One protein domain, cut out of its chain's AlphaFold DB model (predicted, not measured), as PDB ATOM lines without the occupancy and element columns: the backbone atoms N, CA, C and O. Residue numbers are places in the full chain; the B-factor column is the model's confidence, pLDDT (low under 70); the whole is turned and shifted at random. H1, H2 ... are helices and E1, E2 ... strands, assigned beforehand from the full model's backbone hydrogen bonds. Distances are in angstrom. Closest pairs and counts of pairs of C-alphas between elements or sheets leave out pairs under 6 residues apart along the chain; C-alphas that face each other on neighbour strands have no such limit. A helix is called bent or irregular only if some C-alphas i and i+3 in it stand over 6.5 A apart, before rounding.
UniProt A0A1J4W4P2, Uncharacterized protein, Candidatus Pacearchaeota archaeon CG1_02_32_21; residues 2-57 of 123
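AT A GLANCE: This is residues 2 to 57 of the 123 residues of an uncharacterized protein of Candidatus Pacearchaeota archaeon CG1_02_32_21 (UniProt A0A1J4W4P2). A long two-stranded hairpin, E1 and E2, makes a narrow sheet; the short strand E3 lies beside the last residues of E2, and the helix H1, which follows E3, packs on E2 nearer to that strand's beginning. A long stretch with no named element, residues 2 to 19, leads into E1, and with Asp 16 it reaches the end of the domain far from the last residue of H1. The printed part has 56 residues, with three named strands and one named helix in the order E1, E2, E3, H1; the sheet, in the order E1, E2, E3, is antiparallel throughout, and the class is mixed, helices and strands. The whole is only just compact, close to loose, with a radius of gyration of the C-alphas of 12.2 A, and only just flat, with spans of 36 by 27 by 15 A.

HOW THE PARTS SIT: The sheet is a meander, each strand the antiparallel neighbour of the one before: E1, residues 20 to 26, E2, residues 29 to 35, and E3, residues 42 to 44. E1 and E3 are its edge strands and E2 is the inner strand. E1 and E2 form a hairpin, with 150 degrees between their directions; N 22 and O 33 are 2.8 A apart and N 31 and O 24 are 2.8 A apart, within hydrogen-bond range. E2 and E3 form a second hairpin, at 140 degrees; N 34 and O 43 are 2.9 A apart, within hydrogen-bond range, and the C-alphas of Val 33 and Val 44, which face each other, are 4.5 A apart. H1, residues 46 to 57, is on the sheet and over E2, at a height over the sheet of 10.1 A. On the local plane it stands at 38 degrees to E2, slantwise to the strands. The closest C-alphas of E2 and H1 are those of Phe 31 and Asp 48, 5.9 A apart. In H1 every O i to N i+4 pair is within hydrogen-bond range.

IN THESE COORDINATES: E1 begins at C-alpha 20, (183.893, 220.035, 143.178), and is 18.6 A long. E2 measures 17.7 A from C-alpha 29 to C-alpha 35, and E3 measures 6.5 A. H1 is 16.6 A long, from C-alpha 46 at (189.067, 204.636, 139.692) to C-alpha 57 at (204.141, 197.942, 141.786), and it is not bent.

THE WHOLE: The two C-alphas farthest apart are those of Asp 16 and Lys 57, 36.3 A. The printed part, residues 2 to 57, has no cut. The links E1 to E2 and E3 to H1 are tight, and the link E2 to E3, with 6 residues, is short. The mean pLDDT of the printed part is 81.8, and residues 2 to 3 are under 70.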
ATOM      1  N   SER A   2     182.641 207.198 125.436       48.72
ATOM      2  CA  SER A   2     182.369 206.715 126.797       48.72
ATOM      3  C   SER A   2     182.180 207.937 127.686       48.72
ATOM      4  O   SER A   2     183.089 208.758 127.760       48.72
ATOM      5  N   SER A   3     180.999 208.104 128.273       56.88
ATOM      6  CA  SER A   3     180.708 209.191 129.210       56.88
ATOM      7  C   SER A   3     181.284 208.837 130.579       56.88
ATOM      8  O   SER A   3     180.948 207.783 131.118       56.88
ATOM      9  N   ASP A   4     182.145 209.688 131.136       71.31
ATOM     10  CA  ASP A   4     182.723 209.474 132.461       71.31
ATOM     11  C   ASP A   4     181.710 209.913 133.536       71.31
ATOM     12  O   ASP A   4     181.006 210.922 133.409       71.31
ATOM     13  N   ILE A   5     181.624 209.155 134.630       74.25
ATOM     14  CA  ILE A   5     180.806 209.510 135.798       74.25
ATOM     15  C   ILE A   5     181.267 210.860 136.366       74.25
ATOM     16  O   ILE A   5     180.452 211.641 136.859       74.25
ATOM     17  N   PHE A   6     182.557 211.177 136.231       73.62
ATOM     18  CA  PHE A   6     183.139 212.442 136.663       73.62
ATOM     19  C   PHE A   6     182.778 213.618 135.753       73.62
ATOM     20  O   PHE A   6     183.047 214.755 136.134       73.62
ATOM     21  N   ASP A   7     182.144 213.412 134.593       75.06
ATOM     22  CA  ASP A   7     181.622 214.508 133.765       75.06
ATOM     23  C   ASP A   7     180.346 215.112 134.362       75.06
ATOM     24  O   ASP A   7     180.085 216.306 134.196       75.06
ATOM     25  N   HIS A   8     179.618 214.325 135.149       80.81
ATOM     26  CA  HIS A   8     178.323 214.678 135.708       80.81
ATOM     27  C   HIS A   8     178.467 215.335 137.087       80.81
ATOM     28  O   HIS A   8     179.497 215.229 137.757       80.81
ATOM     29  N   THR A   9     177.422 216.036 137.526       79.81
ATOM     30  CA  THR A   9     177.371 216.600 138.878       79.81
ATOM     31  C   THR A   9     177.172 215.471 139.886       79.81
ATOM     32  O   THR A   9     176.078 214.923 140.004       79.81
ATOM     33  N   VAL A  10     178.230 215.124 140.617       82.56
ATOM     34  CA  VAL A  10     178.176 214.117 141.682       82.56
ATOM     35  C   VAL A  10     177.797 214.789 142.995       82.56
ATOM     36  O   VAL A  10     178.415 215.771 143.409       82.56
ATOM     37  N   ILE A  11     176.774 214.253 143.654       84.44
ATOM     38  CA  ILE A  11     176.318 214.707 144.967       84.44
ATOM     39  C   ILE A  11     177.013 213.867 146.040       84.44
ATOM     40  O   ILE A  11     177.116 212.644 145.925       84.44
ATOM     41  N   CYS A  12     177.514 214.517 147.085       81.75
ATOM     42  CA  CYS A  12     178.114 213.823 148.214       81.75
ATOM     43  C   CYS A  12     177.035 213.193 149.101       81.75
ATOM     44  O   CYS A  12     176.104 213.876 149.513       81.75
ATOM     45  N   LYS A  13     177.224 211.922 149.463       81.31
ATOM     46  CA  LYS A  13     176.277 211.136 150.270       81.31
ATOM     47  C   LYS A  13     176.020 211.685 151.678       81.31
ATOM     48  O   LYS A  13     174.961 211.421 152.228       81.31
ATOM     49  N   ASP A  14     176.971 212.428 152.244       79.88
ATOM     50  CA  ASP A  14     176.891 212.887 153.638       79.88
ATOM     51  C   ASP A  14     176.422 214.340 153.761       79.88
ATOM     52  O   ASP A  14     175.843 214.733 154.771       79.88
ATOM     53  N   CYS A  15     176.715 215.167 152.750       80.94
ATOM     54  CA  CYS A  15     176.443 216.605 152.772       80.94
ATOM     55  C   CYS A  15     175.290 217.007 151.822       80.94
ATOM     56  O   CYS A  15     174.863 218.162 151.882       80.94
ATOM     57  N   ASP A  16     174.837 216.100 150.936       81.81
ATOM     58  CA  ASP A  16     173.892 216.310 149.817       81.81
ATOM     59  C   ASP A  16     174.218 217.522 148.922       81.81
ATOM     60  O   ASP A  16     173.402 218.012 148.140       81.81
ATOM     61  N   LYS A  17     175.457 218.013 149.002       83.06
ATOM     62  CA  LYS A  17     175.969 219.087 148.154       83.06
ATOM     63  C   LYS A  17     176.720 218.514 146.962       83.06
ATOM     64  O   LYS A  17     177.332 217.447 147.047       83.06
ATOM     65  N   ALA A  18     176.710 219.271 145.869       83.50
ATOM     66  CA  ALA A  18     177.530 218.989 144.701       83.50
ATOM     67  C   ALA A  18     179.020 219.017 145.077       83.50
ATOM     68  O   ALA A  18     179.481 219.946 145.745       83.50
ATOM     69  N   MET A  19     179.751 217.985 144.661       85.94
ATOM     70  CA  MET A  19     181.197 217.896 144.832       85.94
ATOM     71  C   MET A  19     181.911 218.715 143.756       85.94
ATOM     72  O   MET A  19     181.437 218.830 142.625       85.94
ATOM     73  N   GLU A  20     183.068 219.265 144.103       84.25
ATOM     74  CA  GLU A  20     183.893 220.035 143.178       84.25
ATOM     75  C   GLU A  20     184.976 219.154 142.555       84.25
ATOM     76  O   GLU A  20     185.578 218.318 143.229       84.25
ATOM     77  N   LYS A  21     185.220 219.345 141.254       87.00
ATOM     78  CA  LYS A  21     186.267 218.634 140.514       87.00
ATOM     79  C   LYS A  21     187.602 219.325 140.770       87.00
ATOM     80  O   LYS A  21     187.817 220.445 140.312       87.00
ATOM     81  N   VAL A  22     188.500 218.643 141.461       86.12
ATOM     82  CA  VAL A  22     189.847 219.111 141.781       86.12
ATOM     83  C   VAL A  22     190.857 218.188 141.103       86.12
ATOM     84  O   VAL A  22     190.653 216.978 141.003       86.12
ATOM     85  N   ARG A  23     191.957 218.758 140.608       84.56
ATOM     86  CA  ARG A  23     193.114 217.987 140.146       84.56
ATOM     87  C   ARG A  23     194.204 218.085 141.198       84.56
ATOM     88  O   ARG A  23     194.601 219.192 141.545       84.56
ATOM     89  N   ILE A  24     194.680 216.945 141.684       84.12
ATOM     90  CA  ILE A  24     195.815 216.892 142.613       84.12
ATOM     91  C   ILE A  24     197.026 216.295 141.897       84.12
ATOM     92  O   ILE A  24     196.878 215.345 141.130       84.12
ATOM     93  N   LEU A  25     198.208 216.853 142.144       78.88
ATOM     94  CA  LEU A  25     199.478 216.316 141.660       78.88
ATOM     95  C   LEU A  25     200.135 215.528 142.794       78.88
ATOM     96  O   LEU A  25     200.287 216.048 143.899       78.88
ATOM     97  N   LYS A  26     200.519 214.276 142.544       79.19
ATOM     98  CA  LYS A  26     201.255 213.460 143.517       79.19
ATOM     99  C   LYS A  26     202.222 212.520 142.802       79.19
ATOM    100  O   LYS A  26     201.785 211.689 142.011       79.19
ATOM    101  N   ASN A  27     203.517 212.614 143.121       72.00
ATOM    102  CA  ASN A  27     204.604 211.828 142.509       72.00
ATOM    103  C   ASN A  27     204.600 211.897 140.969       72.00
ATOM    104  O   ASN A  27     204.670 210.865 140.306       72.00
ATOM    105  N   GLY A  28     204.364 213.086 140.411       71.31
ATOM    106  CA  GLY A  28     204.235 213.284 138.965       71.31
ATOM    107  C   GLY A  28     202.895 212.853 138.346       71.31
ATOM    108  O   GLY A  28     202.662 213.164 137.186       71.31
ATOM    109  N   PHE A  29     201.978 212.212 139.083       75.75
ATOM    110  CA  PHE A  29     200.653 211.831 138.566       75.75
ATOM    111  C   PHE A  29     199.590 212.886 138.872       75.75
ATOM    112  O   PHE A  29     199.465 213.342 140.012       75.75
ATOM    113  N   TYR A  30     198.777 213.218 137.868       80.31
ATOM    114  CA  TYR A  30     197.571 214.024 138.042       80.31
ATOM    115  C   TYR A  30     196.384 213.117 138.347       80.31
ATOM    116  O   TYR A  30     195.997 212.302 137.517       80.31
ATOM    117  N   PHE A  31     195.763 213.301 139.507       84.38
ATOM    118  CA  PHE A  31     194.536 212.597 139.859       84.38
ATOM    119  C   PHE A  31     193.339 213.512 139.700       84.38
ATOM    120  O   PHE A  31     193.325 214.641 140.201       84.38
ATOM    121  N   ARG A  32     192.292 212.985 139.074       85.31
ATOM    122  CA  ARG A  32     190.959 213.574 139.080       85.31
ATOM    123  C   ARG A  32     190.273 213.199 140.391       85.31
ATOM    124  O   ARG A  32     190.075 212.020 140.690       85.31
ATOM    125  N   VAL A  33     189.928 214.206 141.187       87.56
ATOM    126  CA  VAL A  33     189.297 214.030 142.498       87.56
ATOM    127  C   VAL A  33     188.020 214.851 142.569       87.56
ATOM    128  O   VAL A  33     187.957 215.972 142.076       87.56
ATOM    129  N   LEU A  34     186.996 214.286 143.192       86.31
ATOM    130  CA  LEU A  34     185.802 215.005 143.614       86.31
ATOM    131  C   LEU A  34     185.900 215.263 145.113       86.31
ATOM    132  O   LEU A  34     186.058 214.312 145.877       86.31
ATOM    133  N   GLU A  35     185.794 216.518 145.536       86.06
ATOM    134  CA  GLU A  35     185.895 216.928 146.942       86.06
ATOM    135  C   GLU A  35     184.607 217.641 147.406       86.06
ATOM    136  O   GLU A  35     184.125 218.552 146.729       86.06
ATOM    137  N   CYS A  36     184.016 217.242 148.549       84.94
ATOM    138  CA  CYS A  36     182.971 218.046 149.221       84.94
ATOM    139  C   CYS A  36     183.644 219.003 150.212       84.94
ATOM    140  O   CYS A  36     184.115 218.573 151.259       84.94
ATOM    141  N   LYS A  37     183.565 220.317 149.959       82.75
ATOM    142  CA  LYS A  37     184.058 221.387 150.858       82.75
ATOM    143  C   LYS A  37     183.446 221.410 152.267       82.75
ATOM    144  O   LYS A  37     183.839 222.222 153.093       82.75
ATOM    145  N   LYS A  38     182.390 220.629 152.510       82.12
ATOM    146  CA  LYS A  38     181.611 220.669 153.755       82.12
ATOM    147  C   LYS A  38     181.937 219.527 154.719       82.12
ATOM    148  O   LYS A  38     181.661 219.673 155.902       82.12
ATOM    149  N   CYS A  39     182.423 218.396 154.214       79.19
ATOM    150  CA  CYS A  39     182.679 217.188 155.008       79.19
ATOM    151  C   CYS A  39     184.020 216.522 154.674       79.19
ATOM    152  O   CYS A  39     184.255 215.402 155.107       79.19
ATOM    153  N   ASP A  40     184.865 217.184 153.878       77.19
ATOM    154  CA  ASP A  40     186.204 216.739 153.467       77.19
ATOM    155  C   ASP A  40     186.267 215.358 152.792       77.19
ATOM    156  O   ASP A  40     187.337 214.778 152.597       77.19
ATOM    157  N   ASN A  41     185.119 214.835 152.353       81.75
ATOM    158  CA  ASN A  41     185.059 213.606 151.580       81.75
ATOM    159  C   ASN A  41     185.678 213.792 150.198       81.75
ATOM    160  O   ASN A  41     185.296 214.696 149.448       81.75
ATOM    161  N   ARG A  42     186.571 212.865 149.843       85.56
ATOM    162  CA  ARG A  42     187.288 212.845 148.569       85.56
ATOM    163  C   ARG A  42     187.067 211.530 147.836       85.56
ATOM    164  O   ARG A  42     187.254 210.454 148.401       85.56
ATOM    165  N   ILE A  43     186.717 211.619 146.560       85.38
ATOM    166  CA  ILE A  43     186.563 210.468 145.668       85.38
ATOM    167  C   ILE A  43     187.574 210.613 144.536       85.38
ATOM    168  O   ILE A  43     187.476 211.526 143.723       85.38
ATOM    169  N   VAL A  44     188.553 209.711 144.497       86.44
ATOM    170  CA  VAL A  44     189.553 209.638 143.422       86.44
ATOM    171  C   VAL A  44     188.990 208.818 142.266       86.44
ATOM    172  O   VAL A  44     188.343 207.793 142.504       86.44
ATOM    173  N   HIS A  45     189.256 209.242 141.032       87.25
ATOM    174  CA  HIS A  45     188.862 208.499 139.843       87.25
ATOM    175  C   HIS A  45     189.442 207.066 139.859       87.25
ATOM    176  O   HIS A  45     190.627 206.884 140.163       87.25
ATOM    177  N   PRO A  46     188.632 206.027 139.574       86.62
ATOM    178  CA  PRO A  46     189.067 204.636 139.692       86.62
ATOM    179  C   PRO A  46     190.196 204.261 138.722       86.62
ATOM    180  O   PRO A  46     191.081 203.507 139.122       86.62
ATOM    181  N   GLU A  47     190.201 204.796 137.494       85.94
ATOM    182  CA  GLU A  47     191.281 204.560 136.517       85.94
ATOM    183  C   GLU A  47     192.611 205.141 137.020       85.94
ATOM    184  O   GLU A  47     193.560 204.388 137.209       85.94
ATOM    185  N   ASP A  48     192.646 206.428 137.382       85.12
ATOM    186  CA  ASP A  48     193.833 207.101 137.932       85.12
ATOM    187  C   ASP A  48     194.371 206.370 139.183       85.12
ATOM    188  O   ASP A  48     195.580 206.220 139.384       85.12
ATOM    189  N   LYS A  49     193.472 205.852 140.038       87.50
ATOM    190  CA  LYS A  49     193.853 205.044 141.206       87.50
ATOM    191  C   LYS A  49     194.502 203.718 140.801       87.50
ATOM    192  O   LYS A  49     195.476 203.310 141.437       87.50
ATOM    193  N   LEU A  50     193.955 203.029 139.801       88.25
ATOM    194  CA  LEU A  50     194.491 201.763 139.299       88.25
ATOM    195  C   LEU A  50     195.869 201.966 138.659       88.25
ATOM    196  O   LEU A  50     196.802 201.221 138.962       88.25
ATOM    197  N   GLU A  51     196.016 203.002 137.840       84.81
ATOM    198  CA  GLU A  51     197.280 203.365 137.199       84.81
ATOM    199  C   GLU A  51     198.364 203.672 138.231       84.81
ATOM    200  O   GLU A  51     199.456 203.103 138.174       84.81
ATOM    201  N   TYR A  52     198.046 204.467 139.254       87.00
ATOM    202  CA  TYR A  52     198.988 204.744 140.335       87.00
ATOM    203  C   TYR A  52     199.390 203.485 141.112       87.00
ATOM    204  O   TYR A  52     200.550 203.319 141.491       87.00
ATOM    205  N   GLN A  53     198.459 202.554 141.339       88.62
ATOM    206  CA  GLN A  53     198.802 201.269 141.949       88.62
ATOM    207  C   GLN A  53     199.747 200.448 141.065       88.62
ATOM    208  O   GLN A  53     200.659 199.806 141.589       88.62
ATOM    209  N   ASN A  54     199.564 200.474 139.744       88.19
ATOM    210  CA  ASN A  54     200.461 199.807 138.803       88.19
ATOM    211  C   ASN A  54     201.847 200.467 138.785       88.19
ATOM    212  O   ASN A  54     202.851 199.756 138.867       88.19
ATOM    213  N   PHE A  55     201.914 201.801 138.820       87.69
ATOM    214  CA  PHE A  55     203.164 202.542 138.989       87.69
ATOM    215  C   PHE A  55     203.907 202.122 140.260       87.69
ATOM    216  O   PHE A  55     205.087 201.788 140.208       87.69
ATOM    217  N   LEU A  56     203.221 202.079 141.408       88.88
ATOM    218  CA  LEU A  56     203.836 201.679 142.676       88.88
ATOM    219  C   LEU A  56     204.388 200.248 142.629       88.88
ATOM    220  O   LEU A  56     205.472 199.994 143.158       88.88
ATOM    221  N   LYS A  57     203.670 199.320 141.984       90.62
ATOM    222  CA  LYS A  57     204.141 197.942 141.786       90.62
ATOM    223  C   LYS A  57     205.417 197.907 140.945       90.62
ATOM    224  O   LYS A  57     206.364 197.234 141.339       90.62
TER     225      LYS A  57